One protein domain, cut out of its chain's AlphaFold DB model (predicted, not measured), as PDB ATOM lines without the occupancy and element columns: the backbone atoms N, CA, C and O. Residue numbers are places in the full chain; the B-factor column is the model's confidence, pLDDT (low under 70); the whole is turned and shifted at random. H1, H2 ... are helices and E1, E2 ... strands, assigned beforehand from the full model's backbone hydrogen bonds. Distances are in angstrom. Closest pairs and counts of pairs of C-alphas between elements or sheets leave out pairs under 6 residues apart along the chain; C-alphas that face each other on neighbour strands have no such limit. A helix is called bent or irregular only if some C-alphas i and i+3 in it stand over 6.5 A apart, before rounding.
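AT A GLANCE: This is residues 5 to 96 of the 118 residues of an uncharacterized protein of Acidobacteria bacterium (UniProt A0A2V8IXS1). A long, strongly twisted sheet of three strands, E3, E4 and E5, makes the body, with the two longer strands, E4 and E5, bent along their way and the short helix H1 packed across E4 on one face. At one end of the longest axis sits the small hairpin E1 and E2, and at the other the long loop of residues 48 to 69. The printed part has 92 residues, with one named helix and five named strands in the order H1, E1, E2, E3, E4, E5; the class is mostly strand, and both sheets, E3 - E4 - E5 and E1 - E2, are antiparallel. The whole is loose, with a radius of gyration of the C-alphas of 16.0 A, and elongated, spanning 48 by 29 by 18 A.

IN THESE COORDINATES: H1, residues 5 to 13, begins at C-alpha 5 at (-4.610, 27.579, 23.764) and is 12.3 A long. E1, residues 28 to 30, and E2, residues 33 to 35, are three residues each. E3, residues 41 to 47, is 19.3 A long. E4, residues 70 to 82, is 28.8 A long and begins at C-alpha 70 at (15.443, 33.111, 17.607). E5, residues 85 to 95, is 26.2 A long and ends at C-alpha 95 at (17.948, 27.214, 11.529).

HOW THE PARTS SIT: E3, E4 and E5 form a meander, each strand the antiparallel neighbour of the one before; E3 and E5 are its edge strands. In the hairpin E3 and E4, N 44 and O 74 are within hydrogen-bond range at 2.9 A. In the hairpin E4 and E5, N 77 and O 89 are at 2.8 A and N 82 and O 85 at 2.9 A. E4 bends by 79 degrees at residue 79, and E5 by 71 degrees at residue 91. H1 is on this sheet at a height of 8.5 A over it and runs across the strands, at 87 degrees to E4 on the local plane. It lies over E4, and only just not over E5, on which 2 of its C-alphas fall. The closest C-alphas of H1 and E4 are those of Val 9 and Gly 80, 7.1 A apart. Every O i to N i+4 pair in H1 is within hydrogen-bond range. E1 and E2 form a hairpin, with N 28 and O 35 at 2.8 A; residues 20 to 21 also pair with residues 28 to 29 of E1, antiparallel. E2 and E3 are apart.

THE WHOLE: The two C-alphas farthest apart, those of Tyr 32 and Gly 54, are 48.6 A from each other. The printed part has no cut. The links H1 to E1, 14 residues, and E3 to E4, 22 residues, are long; the other three are tight. The mean pLDDT of the printed part is 84.9, and no printed residue is under 70.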
ATOM      1  N   THR A   5      -5.276  28.589  24.607       84.81
ATOM      2  CA  THR A   5      -4.610  27.579  23.764       84.81
ATOM      3  C   THR A   5      -5.608  26.639  23.099       84.81
ATOM      4  O   THR A   5      -5.524  26.384  21.903       84.81
ATOM      5  N   LYS A   6      -6.587  26.144  23.866       85.94
ATOM      6  CA  LYS A   6      -7.595  25.211  23.352       85.94
ATOM      7  C   LYS A   6      -8.489  25.870  22.312       85.94
ATOM      8  O   LYS A   6      -8.801  25.253  21.300       85.94
ATOM      9  N   GLN A   7      -8.877  27.115  22.569       88.19
ATOM     10  CA  GLN A   7      -9.652  27.905  21.626       88.19
ATOM     11  C   GLN A   7      -8.853  28.167  20.342       88.19
ATOM     12  O   GLN A   7      -9.322  27.818  19.269       88.19
ATOM     13  N   GLY A   8      -7.618  28.665  20.454       87.56
ATOM     14  CA  GLY A   8      -6.792  28.999  19.291       87.56
ATOM     15  C   GLY A   8      -6.466  27.801  18.396       87.56
ATOM     16  O   GLY A   8      -6.541  27.912  17.177       87.56
ATOM     17  N   VAL A   9      -6.159  26.636  18.979       88.62
ATOM     18  CA  VAL A   9      -5.921  25.411  18.195       88.62
ATOM     19  C   VAL A   9      -7.195  24.972  17.473       88.62
ATOM     20  O   VAL A   9      -7.142  24.686  16.280       88.62
ATOM     21  N   ASN A  10      -8.343  24.971  18.158       89.50
ATOM     22  CA  ASN A  10      -9.622  24.609  17.544       89.50
ATOM     23  C   ASN A  10     -10.048  25.593  16.445       89.50
ATOM     24  O   ASN A  10     -10.611  25.164  15.442       89.50
ATOM     25  N   ASP A  11      -9.780  26.888  16.620       88.88
ATOM     26  CA  ASP A  11     -10.077  27.914  15.617       88.88
ATOM     27  C   ASP A  11      -9.200  27.745  14.366       88.88
ATOM     28  O   ASP A  11      -9.668  27.970  13.251       88.88
ATOM     29  N   LEU A  12      -7.950  27.298  14.536       86.50
ATOM     30  CA  LEU A  12      -7.025  27.048  13.431       86.50
ATOM     31  C   LEU A  12      -7.398  25.793  12.626       86.50
ATOM     32  O   LEU A  12      -7.511  25.846  11.400       86.50
ATOM     33  N   ILE A  13      -7.584  24.655  13.301       89.44
ATOM     34  CA  ILE A  13      -7.702  23.347  12.629       89.44
ATOM     35  C   ILE A  13      -9.153  22.879  12.441       89.44
ATOM     36  O   ILE A  13      -9.436  21.993  11.630       89.44
ATOM     37  N   GLY A  14     -10.096  23.500  13.152       85.69
ATOM     38  CA  GLY A  14     -11.467  23.016  13.309       85.69
ATOM     39  C   GLY A  14     -11.607  22.000  14.447       85.69
ATOM     40  O   GLY A  14     -10.634  21.457  14.962       85.69
ATOM     41  N   ASN A  15     -12.844  21.727  14.862       84.81
ATOM     42  CA  ASN A  15     -13.134  20.717  15.879       84.81
ATOM     43  C   ASN A  15     -14.349  19.855  15.462       84.81
ATOM     44  O   ASN A  15     -15.475  20.353  15.540       84.81
ATOM     45  N   PRO A  16     -14.155  18.585  15.045       78.50
ATOM     46  CA  PRO A  16     -12.864  17.903  14.900       78.50
ATOM     47  C   PRO A  16     -12.027  18.493  13.756       78.50
ATOM     48  O   PRO A  16     -12.557  19.185  12.884       78.50
ATOM     49  N   SER A  17     -10.722  18.215  13.769       84.31
ATOM     50  CA  SER A  17      -9.823  18.581  12.672       84.31
ATOM     51  C   SER A  17     -10.379  18.101  11.328       84.31
ATOM     52  O   SER A  17     -10.835  16.961  11.215       84.31
ATOM     53  N   THR A  18     -10.332  18.956  10.305       85.62
ATOM     54  CA  THR A  18     -10.796  18.586   8.954       85.62
ATOM     55  C   THR A  18      -9.711  17.948   8.094       85.62
ATOM     56  O   THR A  18     -10.031  17.320   7.087       85.62
ATOM     57  N   ASP A  19      -8.447  18.118   8.482       91.81
ATOM     58  CA  ASP A  19      -7.293  17.608   7.752       91.81
ATOM     59  C   ASP A  19      -6.629  16.496   8.575       91.81
ATOM     60  O   ASP A  19      -6.622  16.525   9.807       91.81
ATOM     61  N   THR A  20      -6.070  15.491   7.900       92.44
ATOM     62  CA  THR A  20      -5.445  14.324   8.538       92.44
ATOM     63  C   THR A  20      -4.006  14.143   8.069       92.44
ATOM     64  O   THR A  20      -3.709  14.192   6.868       92.44
ATOM     65  N   TRP A  21      -3.116  13.880   9.026       89.62
ATOM     66  CA  TRP A  21      -1.738  13.488   8.767       89.62
ATOM     67  C   TRP A  21      -1.672  12.082   8.158       89.62
ATOM     68  O   TRP A  21      -2.233  11.128   8.694       89.62
ATOM     69  N   THR A  22      -0.964  11.933   7.038       90.31
ATOM     70  CA  THR A  22      -0.881  10.650   6.309       90.31
ATOM     71  C   THR A  22       0.404   9.866   6.589       90.31
ATOM     72  O   THR A  22       0.642   8.826   5.978       90.31
ATOM     73  N   GLY A  23       1.268  10.366   7.478       84.75
ATOM     74  CA  GLY A  23       2.605   9.808   7.702       84.75
ATOM     75  C   GLY A  23       3.684  10.351   6.761       84.75
ATOM     76  O   GLY A  23       4.856  10.053   6.967       84.75
ATOM     77  N   THR A  24       3.319  11.142   5.746       83.81
ATOM     78  CA  THR A  24       4.256  11.668   4.741       83.81
ATOM     79  C   THR A  24       4.206  13.195   4.694       83.81
ATOM     80  O   THR A  24       3.146  13.781   4.476       83.81
ATOM     81  N   VAL A  25       5.363  13.844   4.862       83.25
ATOM     82  CA  VAL A  25       5.513  15.299   4.682       83.25
ATOM     83  C   VAL A  25       5.113  15.689   3.256       83.25
ATOM     84  O   VAL A  25       5.525  15.033   2.302       83.25
ATOM     85  N   GLY A  26       4.321  16.756   3.107       82.56
ATOM     86  CA  GLY A  26       3.835  17.204   1.796       82.56
ATOM     87  C   GLY A  26       2.693  16.356   1.230       82.56
ATOM     88  O   GLY A  26       2.408  16.434   0.038       82.56
ATOM     89  N   ARG A  27       2.042  15.525   2.059       89.69
ATOM     90  CA  ARG A  27       0.830  14.791   1.683       89.69
ATOM     91  C   ARG A  27      -0.165  14.762   2.840       89.69
ATOM     92  O   ARG A  27      -0.021  13.999   3.793       89.69
ATOM     93  N   TYR A  28      -1.220  15.550   2.720       90.88
ATOM     94  CA  TYR A  28      -2.260  15.714   3.732       90.88
ATOM     95  C   TYR A  28      -3.607  15.298   3.153       90.88
ATOM     96  O   TYR A  28      -3.890  15.573   1.988       90.88
ATOM     97  N   LEU A  29      -4.435  14.607   3.937       92.88
ATOM     98  CA  LEU A  29      -5.800  14.285   3.524       92.88
ATOM     99  C   LEU A  29      -6.728  15.403   3.996       92.88
ATOM    100  O   LEU A  29      -6.864  15.614   5.194       92.88
ATOM    101  N   THR A  30      -7.354  16.102   3.055       91.44
ATOM    102  CA  THR A  30      -8.326  17.176   3.309       91.44
ATOM    103  C   THR A  30      -9.732  16.721   2.917       91.44
ATOM    104  O   THR A  30      -9.904  15.674   2.283       91.44
ATOM    105  N   SER A  31     -10.749  17.542   3.192       88.94
ATOM    106  CA  SER A  31     -12.118  17.301   2.709       88.94
ATOM    107  C   SER A  31     -12.245  17.233   1.180       88.94
ATOM    108  O   SER A  31     -13.238  16.714   0.678       88.94
ATOM    109  N   TYR A  32     -11.259  17.747   0.439       89.62
ATOM    110  CA  TYR A  32     -11.232  17.757  -1.028       89.62
ATOM    111  C   TYR A  32     -10.313  16.676  -1.625       89.62
ATOM    112  O   TYR A  32     -10.180  16.589  -2.845       89.62
ATOM    113  N   GLY A  33      -9.692  15.839  -0.785       92.31
ATOM    114  CA  GLY A  33      -8.732  14.814  -1.192       92.31
ATOM    115  C   GLY A  33      -7.305  15.126  -0.746       92.31
ATOM    116  O   GLY A  33      -7.084  15.888   0.198       92.31
ATOM    117  N   PHE A  34      -6.325  14.491  -1.395       93.00
ATOM    118  CA  PHE A  34      -4.917  14.717  -1.067       93.00
ATOM    119  C   PHE A  34      -4.471  16.117  -1.488       93.00
ATOM    120  O   PHE A  34      -4.725  16.542  -2.612       93.00
ATOM    121  N   SER A  35      -3.767  16.786  -0.583       89.38
ATOM    122  CA  SER A  35      -3.181  18.108  -0.769       89.38
ATOM    123  C   SER A  35      -1.711  18.090  -0.353       89.38
ATOM    124  O   SER A  35      -1.309  17.315   0.521       89.38
ATOM    125  N   ASP A  36      -0.912  18.949  -0.971       86.19
ATOM    126  CA  ASP A  36       0.472  19.245  -0.590       86.19
ATOM    127  C   ASP A  36       0.566  20.270   0.553       86.19
ATOM    128  O   ASP A  36       1.611  20.421   1.186       86.19
ATOM    129  N   THR A  37      -0.549  20.929   0.859       85.38
ATOM    130  CA  THR A  37      -0.698  21.935   1.912       85.38
ATOM    131  C   THR A  37      -1.843  21.581   2.859       85.38
ATOM    132  O   THR A  37      -2.761  20.839   2.505       85.38
ATOM    133  N   SER A  38      -1.799  22.109   4.082       89.50
ATOM    134  CA  SER A  38      -2.865  21.948   5.073       89.50
ATOM    135  C   SER A  38      -2.935  23.168   5.984       89.50
ATOM    136  O   SER A  38      -1.905  23.728   6.364       89.50
ATOM    137  N   LYS A  39      -4.153  23.556   6.376       88.25
ATOM    138  CA  LYS A  39      -4.375  24.634   7.357       88.25
ATOM    139  C   LYS A  39      -3.948  24.244   8.776       88.25
ATOM    140  O   LYS A  39      -3.789  25.107   9.631       88.25
ATOM    141  N   ASN A  40      -3.746  22.951   9.019       91.19
ATOM    142  CA  ASN A  40      -3.281  22.423  10.296       91.19
ATOM    143  C   ASN A  40      -1.776  22.593  10.497       91.19
ATOM    144  O   ASN A  40      -1.246  22.195  11.535       91.19
ATOM    145  N   ILE A  41      -1.072  23.141   9.507       89.31
ATOM    146  CA  ILE A  41       0.354  23.399   9.613       89.31
ATOM    147  C   ILE A  41       0.564  24.714  10.363       89.31
ATOM    148  O   ILE A  41       0.163  25.779   9.900       89.31
ATOM    149  N   ALA A  42       1.239  24.635  11.505       88.62
ATOM    150  CA  ALA A  42       1.668  25.784  12.289       88.62
ATOM    151  C   ALA A  42       3.195  25.903  12.255       88.62
ATOM    152  O   ALA A  42       3.912  24.914  12.416       88.62
ATOM    153  N   VAL A  43       3.695  27.126  12.075       88.38
ATOM    154  CA  VAL A  43       5.127  27.434  12.156       88.38
ATOM    155  C   VAL A  43       5.388  28.186  13.451       88.38
ATOM    156  O   VAL A  43       4.782  29.228  13.698       88.38
ATOM    157  N   ALA A  44       6.293  27.661  14.272       87.31
ATOM    158  CA  ALA A  44       6.679  28.264  15.540       87.31
ATOM    159  C   ALA A  44       8.178  28.604  15.545       87.31
ATOM    160  O   ALA A  44       8.989  27.796  15.080       87.31
ATOM    161  N   PRO A  45       8.573  29.777  16.073       87.00
ATOM    162  CA  PRO A  45       9.979  30.106  16.248       87.00
ATOM    163  C   PRO A  45      10.610  29.237  17.346       87.00
ATOM    164  O   PRO A  45      10.014  28.992  18.395       87.00
ATOM    165  N   VAL A  46      11.846  28.808  17.111       84.88
ATOM    166  CA  VAL A  46      12.711  28.123  18.076       84.88
ATOM    167  C   VAL A  46      13.723  29.134  18.591       84.88
ATOM    168  O   VAL A  46      14.372  29.825  17.803       84.88
ATOM    169  N   TRP A  47      13.882  29.222  19.906       81.19
ATOM    170  CA  TRP A  47      14.770  30.192  20.537       81.19
ATOM    171  C   TRP A  47      15.765  29.525  21.485       81.19
ATOM    172  O   TRP A  47      15.519  28.431  21.996       81.19
ATOM    173  N   ASP A  48      16.908  30.178  21.690       82.06
ATOM    174  CA  ASP A  48      17.982  29.671  22.544       82.06
ATOM    175  C   ASP A  48      17.695  29.931  24.027       82.06
ATOM    176  O   ASP A  48      17.960  31.007  24.578       82.06
ATOM    177  N   ALA A  49      17.152  28.910  24.685       79.88
ATOM    178  CA  ALA A  49      16.884  28.957  26.111       79.88
ATOM    179  C   ALA A  49      18.171  28.931  26.952       79.88
ATOM    180  O   ALA A  49      18.228  29.581  27.991       79.88
ATOM    181  N   CYS A  50      19.229  28.256  26.496       76.75
ATOM    182  CA  CYS A  50      20.500  28.179  27.220       76.75
ATOM    183  C   CYS A  50      21.265  29.509  27.185       76.75
ATOM    184  O   CYS A  50      21.905  29.871  28.172       76.75
ATOM    185  N   GLY A  51      21.181  30.240  26.073       77.12
ATOM    186  CA  GLY A  51      21.732  31.589  25.932       77.12
ATOM    187  C   GLY A  51      20.939  32.664  26.681       77.12
ATOM    188  O   GLY A  51      21.427  33.780  26.863       77.12
ATOM    189  N   THR A  52      19.730  32.346  27.154       77.00
ATOM    190  CA  THR A  52      18.892  33.290  27.897       77.00
ATOM    191  C   THR A  52      19.253  33.282  29.378       77.00
ATOM    192  O   THR A  52      19.102  32.282  30.085       77.00
ATOM    193  N   ALA A  53      19.722  34.434  29.865       74.75
ATOM    194  CA  ALA A  53      20.162  34.601  31.243       74.75
ATOM    195  C   ALA A  53      19.071  34.184  32.242       74.75
ATOM    196  O   ALA A  53      17.925  34.628  32.164       74.75
ATOM    197  N   GLY A  54      19.444  33.334  33.197       74.50
ATOM    198  CA  GLY A  54      18.556  32.869  34.259       74.50
ATOM    199  C   GLY A  54      17.712  31.643  33.906       74.50
ATOM    200  O   GLY A  54      17.244  30.988  34.836       74.50
ATOM    201  N   PHE A  55      17.579  31.263  32.629       79.69
ATOM    202  CA  PHE A  55      16.845  30.048  32.269       79.69
ATOM    203  C   PHE A  55      17.629  28.794  32.666       79.69
ATOM    204  O   PHE A  55      17.149  28.000  33.464       79.69
ATOM    205  N   CYS A  56      18.867  28.616  32.202       74.25
ATOM    206  CA  CYS A  56      19.719  27.527  32.692       74.25
ATOM    207  C   CYS A  56      20.503  27.965  33.946       74.25
ATOM    208  O   CYS A  56      21.144  29.015  33.910       74.25
ATOM    209  N   PRO A  57      20.505  27.184  35.051       75.62
ATOM    210  CA  PRO A  57      19.880  25.868  35.241       75.62
ATOM    211  C   PRO A  57      18.468  25.911  35.854       75.62
ATOM    212  O   PRO A  57      17.899  24.856  36.112       75.62
ATOM    213  N   SER A  58      17.920  27.093  36.150       80.06
ATOM    214  CA  SER A  58      16.695  27.216  36.953       80.06
ATOM    215  C   SER A  58      15.432  26.647  36.285       80.06
ATOM    216  O   SER A  58      14.462  26.356  36.976       80.06
ATOM    217  N   GLY A  59      15.434  26.509  34.957       75.56
ATOM    218  CA  GLY A  59      14.283  26.138  34.136       75.56
ATOM    219  C   GLY A  59      13.196  27.213  34.065       75.56
ATOM    220  O   GLY A  59      12.162  26.983  33.444       75.56
ATOM    221  N   ASN A  60      13.405  28.375  34.689       78.44
ATOM    222  CA  ASN A  60      12.388  29.411  34.787       78.44
ATOM    223  C   ASN A  60      12.509  30.403  33.636       78.44
ATOM    224  O   ASN A  60      13.576  30.968  33.383       78.44
ATOM    225  N   PHE A  61      11.387  30.657  32.969       72.81
ATOM    226  CA  PHE A  61      11.295  31.763  32.029       72.81
ATOM    227  C   PHE A  61      11.361  33.103  32.777       72.81
ATOM    228  O   PHE A  61      10.812  33.208  33.880       72.81
ATOM    229  N   PRO A  62      12.002  34.137  32.200       71.50
ATOM    230  CA  PRO A  62      11.968  35.473  32.777       71.50
ATOM    231  C   PRO A  62      10.518  35.951  32.920       71.50
ATOM    232  O   PRO A  62       9.698  35.751  32.023       71.50
ATOM    233  N   SER A  63      10.193  36.580  34.049       74.12
ATOM    234  CA  SER A  63       8.872  37.170  34.257       74.12
ATOM    235  C   SER A  63       8.753  38.513  33.531       74.12
ATOM    236  O   SER A  63       9.695  39.301  33.478       74.12
ATOM    237  N   GLY A  64       7.573  38.788  32.969       79.06
ATOM    238  CA  GLY A  64       7.324  40.009  32.204       79.06
ATOM    239  C   GLY A  64       7.783  39.882  30.753       79.06
ATOM    240  O   GLY A  64       7.272  39.038  30.019       79.06
ATOM    241  N   SER A  65       8.700  40.750  30.324       77.44
ATOM    242  CA  SER A  65       9.245  40.755  28.966       77.44
ATOM    243  C   SER A  65      10.687  40.253  28.946       77.44
ATOM    244  O   SER A  65      11.508  40.610  29.789       77.44
ATOM    245  N   ALA A  66      11.004  39.439  27.943       77.19
ATOM    246  CA  ALA A  66      12.351  38.962  27.682       77.19
ATOM    247  C   ALA A  66      12.695  39.191  26.215       77.19
ATOM    248  O   ALA A  66      11.865  38.971  25.333       77.19
ATOM    249  N   THR A  67      13.933  39.602  25.955       82.12
ATOM    250  CA  THR A  67      14.498  39.498  24.610       82.12
ATOM    251  C   THR A  67      15.114  38.115  24.487       82.12
ATOM    252  O   THR A  67      16.016  37.779  25.249       82.12
ATOM    253  N   VAL A  68      14.606  37.317  23.551       81.81
ATOM    254  CA  VAL A  68      15.109  35.970  23.265       81.81
ATOM    255  C   VAL A  68      15.694  35.927  21.862       81.81
ATOM    256  O   VAL A  68      15.200  36.591  20.948       81.81
ATOM    257  N   GLN A  69      16.748  35.138  21.682       83.56
ATOM    258  CA  GLN A  69      17.349  34.938  20.372       83.56
ATOM    259  C   GLN A  69      16.635  33.804  19.640       83.56
ATOM    260  O   GLN A  69      16.691  32.652  20.071       83.56
ATOM    261  N   ILE A  70      16.002  34.122  18.509       84.44
ATOM    262  CA  ILE A  70      15.443  33.111  17.607       84.44
ATOM    263  C   ILE A  70      16.584  32.468  16.817       84.44
ATOM    264  O   ILE A  70      17.311  33.145  16.091       84.44
ATOM    265  N   ILE A  71      16.729  31.155  16.961       83.81
ATOM    266  CA  ILE A  71      17.765  30.347  16.303       83.81
ATOM    267  C   ILE A  71      17.213  29.509  15.149       83.81
ATOM    268  O   ILE A  71      17.986  28.904  14.407       83.81
ATOM    269  N   GLY A  72      15.893  29.479  14.973       85.25
ATOM    270  CA  GLY A  72      15.258  28.759  13.881       85.25
ATOM    271  C   GLY A  72      13.739  28.777  13.934       85.25
ATOM    272  O   GLY A  72      13.134  29.490  14.734       85.25
ATOM    273  N   PHE A  73      13.132  27.950  13.093       85.81
ATOM    274  CA  PHE A  73      11.695  27.727  13.021       85.81
ATOM    275  C   PHE A  73      11.412  26.233  12.904       85.81
ATOM    276  O   PHE A  73      12.154  25.492  12.262       85.81
ATOM    277  N   ALA A  74      10.318  25.794  13.513       88.12
ATOM    278  CA  ALA A  74       9.808  24.443  13.382       88.12
ATOM    279  C   ALA A  74       8.397  24.487  12.797       88.12
ATOM    280  O   ALA A  74       7.564  25.297  13.212       88.12
ATOM    281  N   ALA A  75       8.144  23.618  11.825       88.50
ATOM    282  CA  ALA A  75       6.827  23.402  11.251       88.50
ATOM    283  C   ALA A  75       6.207  22.149  11.873       88.50
ATOM    284  O   ALA A  75       6.836  21.086  11.901       88.50
ATOM    285  N   PHE A  76       4.969  22.271  12.335       90.75
ATOM    286  CA  PHE A  76       4.203  21.199  12.953       90.75
ATOM    287  C   PHE A  76       2.887  21.008  12.218       90.75
ATOM    288  O   PHE A  76       2.238  21.988  11.869       90.75
ATOM    289  N   PHE A  77       2.469  19.762  12.027       92.25
ATOM    290  CA  PHE A  77       1.085  19.441  11.711       92.25
ATOM    291  C   PHE A  77       0.346  19.234  13.029       92.25
ATOM    292  O   PHE A  77       0.753  18.387  13.819       92.25
ATOM    293  N   LEU A  78      -0.706  20.002  13.285       93.00
ATOM    294  CA  LEU A  78      -1.525  19.871  14.486       93.00
ATOM    295  C   LEU A  78      -2.661  18.871  14.237       93.00
ATOM    296  O   LEU A  78      -3.525  19.107  13.392       93.00
ATOM    297  N   ASP A  79      -2.687  17.774  14.991       90.75
ATOM    298  CA  ASP A  79      -3.757  16.771  14.913       90.75
ATOM    299  C   ASP A  79      -4.994  17.209  15.695       90.75
ATOM    300  O   ASP A  79      -6.132  16.961  15.292       90.75
ATOM    301  N   GLY A  80      -4.771  17.862  16.836       88.75
ATOM    302  CA  GLY A  80      -5.842  18.281  17.719       88.75
ATOM    303  C   GLY A  80      -5.429  18.406  19.169       88.75
ATOM    304  O   GLY A  80      -4.261  18.593  19.507       88.75
ATOM    305  N   ILE A  81      -6.434  18.313  20.033       88.00
ATOM    306  CA  ILE A  81      -6.267  18.364  21.480       88.00
ATOM    307  C   ILE A  81      -6.759  17.052  22.065       88.00
ATOM    308  O   ILE A  81      -7.922  16.683  21.880       88.00
ATOM    309  N   GLN A  82      -5.897  16.388  22.826       86.38
ATOM    310  CA  GLN A  82      -6.247  15.204  23.599       86.38
ATOM    311  C   GLN A  82      -6.140  15.540  25.087       86.38
ATOM    312  O   GLN A  82      -5.062  15.786  25.617       86.38
ATOM    313  N   GLY A  83      -7.284  15.598  25.774       84.50
ATOM    314  CA  GLY A  83      -7.330  16.085  27.154       84.50
ATOM    315  C   GLY A  83      -6.932  17.563  27.240       84.50
ATOM    316  O   GLY A  83      -7.682  18.427  26.777       84.50
ATOM    317  N   ASN A  84      -5.764  17.826  27.837       81.88
ATOM    318  CA  ASN A  84      -5.158  19.158  27.961       81.88
ATOM    319  C   ASN A  84      -3.945  19.359  27.037       81.88
ATOM    320  O   ASN A  84      -3.383  20.454  27.022       81.88
ATOM    321  N   ASP A  85      -3.562  18.337  26.274       84.12
ATOM    322  CA  ASP A  85      -2.343  18.344  25.476       84.12
ATOM    323  C   ASP A  85      -2.653  18.618  24.004       84.12
ATOM    324  O   ASP A  85      -3.645  18.127  23.457       84.12
ATOM    325  N   VAL A  86      -1.788  19.401  23.356       87.69
ATOM    326  CA  VAL A  86      -1.794  19.566  21.899       87.69
ATOM    327  C   VAL A  86      -1.027  18.398  21.293       87.69
ATOM    328  O   VAL A  86       0.138  18.180  21.626       87.69
ATOM    329  N   VAL A  87      -1.679  17.656  20.404       91.00
ATOM    330  CA  VAL A  87      -1.069  16.552  19.660       91.00
ATOM    331  C   VAL A  87      -0.631  17.084  18.302       91.00
ATOM    332  O   VAL A  87      -1.415  17.735  17.605       91.00
ATOM    333  N   ALA A  88       0.636  16.860  17.962       91.38
ATOM    334  CA  ALA A  88       1.221  17.364  16.734       91.38
ATOM    335  C   ALA A  88       2.351  16.470  16.212       91.38
ATOM    336  O   ALA A  88       3.093  15.851  16.981       91.38
ATOM    337  N   HIS A  89       2.546  16.504  14.897       91.19
ATOM    338  CA  HIS A  89       3.673  15.898  14.202       91.19
ATOM    339  C   HIS A  89       4.682  16.965  13.779       91.19
ATOM    340  O   HIS A  89       4.333  17.942  13.119       91.19
ATOM    341  N   LEU A  90       5.956  16.765  14.118       88.62
ATOM    342  CA  LEU A  90       7.036  17.600  13.602       88.62
ATOM    343  C   LEU A  90       7.256  17.304  12.113       88.62
ATOM    344  O   LEU A  90       7.535  16.167  11.740       88.62
ATOM    345  N   ILE A  91       7.162  18.340  11.283       87.00
ATOM    346  CA  ILE A  91       7.330  18.251   9.829       87.00
ATOM    347  C   ILE A  91       8.777  18.554   9.450       87.00
ATOM    348  O   ILE A  91       9.408  17.796   8.720       87.00
ATOM    349  N   ASN A  92       9.286  19.697   9.910       83.75
ATOM    350  CA  ASN A  92      10.617  20.173   9.561       83.75
ATOM    351  C   ASN A  92      11.123  21.169  10.607       83.75
ATOM    352  O   ASN A  92      10.330  21.806  11.304       83.75
ATOM    353  N   VAL A  93      12.440  21.331  10.666       83.31
ATOM    354  CA  VAL A  93      13.109  22.371  11.441       83.31
ATOM    355  C   VAL A  93      14.140  23.043  10.544       83.31
ATOM    356  O   VAL A  93      14.900  22.369   9.850       83.31
ATOM    357  N   SER A  94      14.172  24.369  10.561       80.00
ATOM    358  CA  SER A  94      15.182  25.170   9.877       80.00
ATOM    359  C   SER A  94      15.882  26.080  10.877       80.00
ATOM    360  O   SER A  94      15.247  26.658  11.756       80.00
ATOM    361  N   SER A  95      17.204  26.210  10.768       80.69
ATOM    362  CA  SER A  95      17.948  27.214  11.529       80.69
ATOM    363  C   SER A  95      17.868  28.571  10.838       80.69
ATOM    364  O   SER A  95      17.818  28.643   9.609       80.69
ATOM    365  N   CYS A  96      17.952  29.652  11.608       76.69
ATOM    366  CA  CYS A  96      18.231  30.965  11.039       76.69
ATOM    367  C   CYS A  96      19.593  30.915  10.321       76.69
ATOM    368  O   CYS A  96      20.603  30.561  10.930       76.69
TER     369      CYS A  96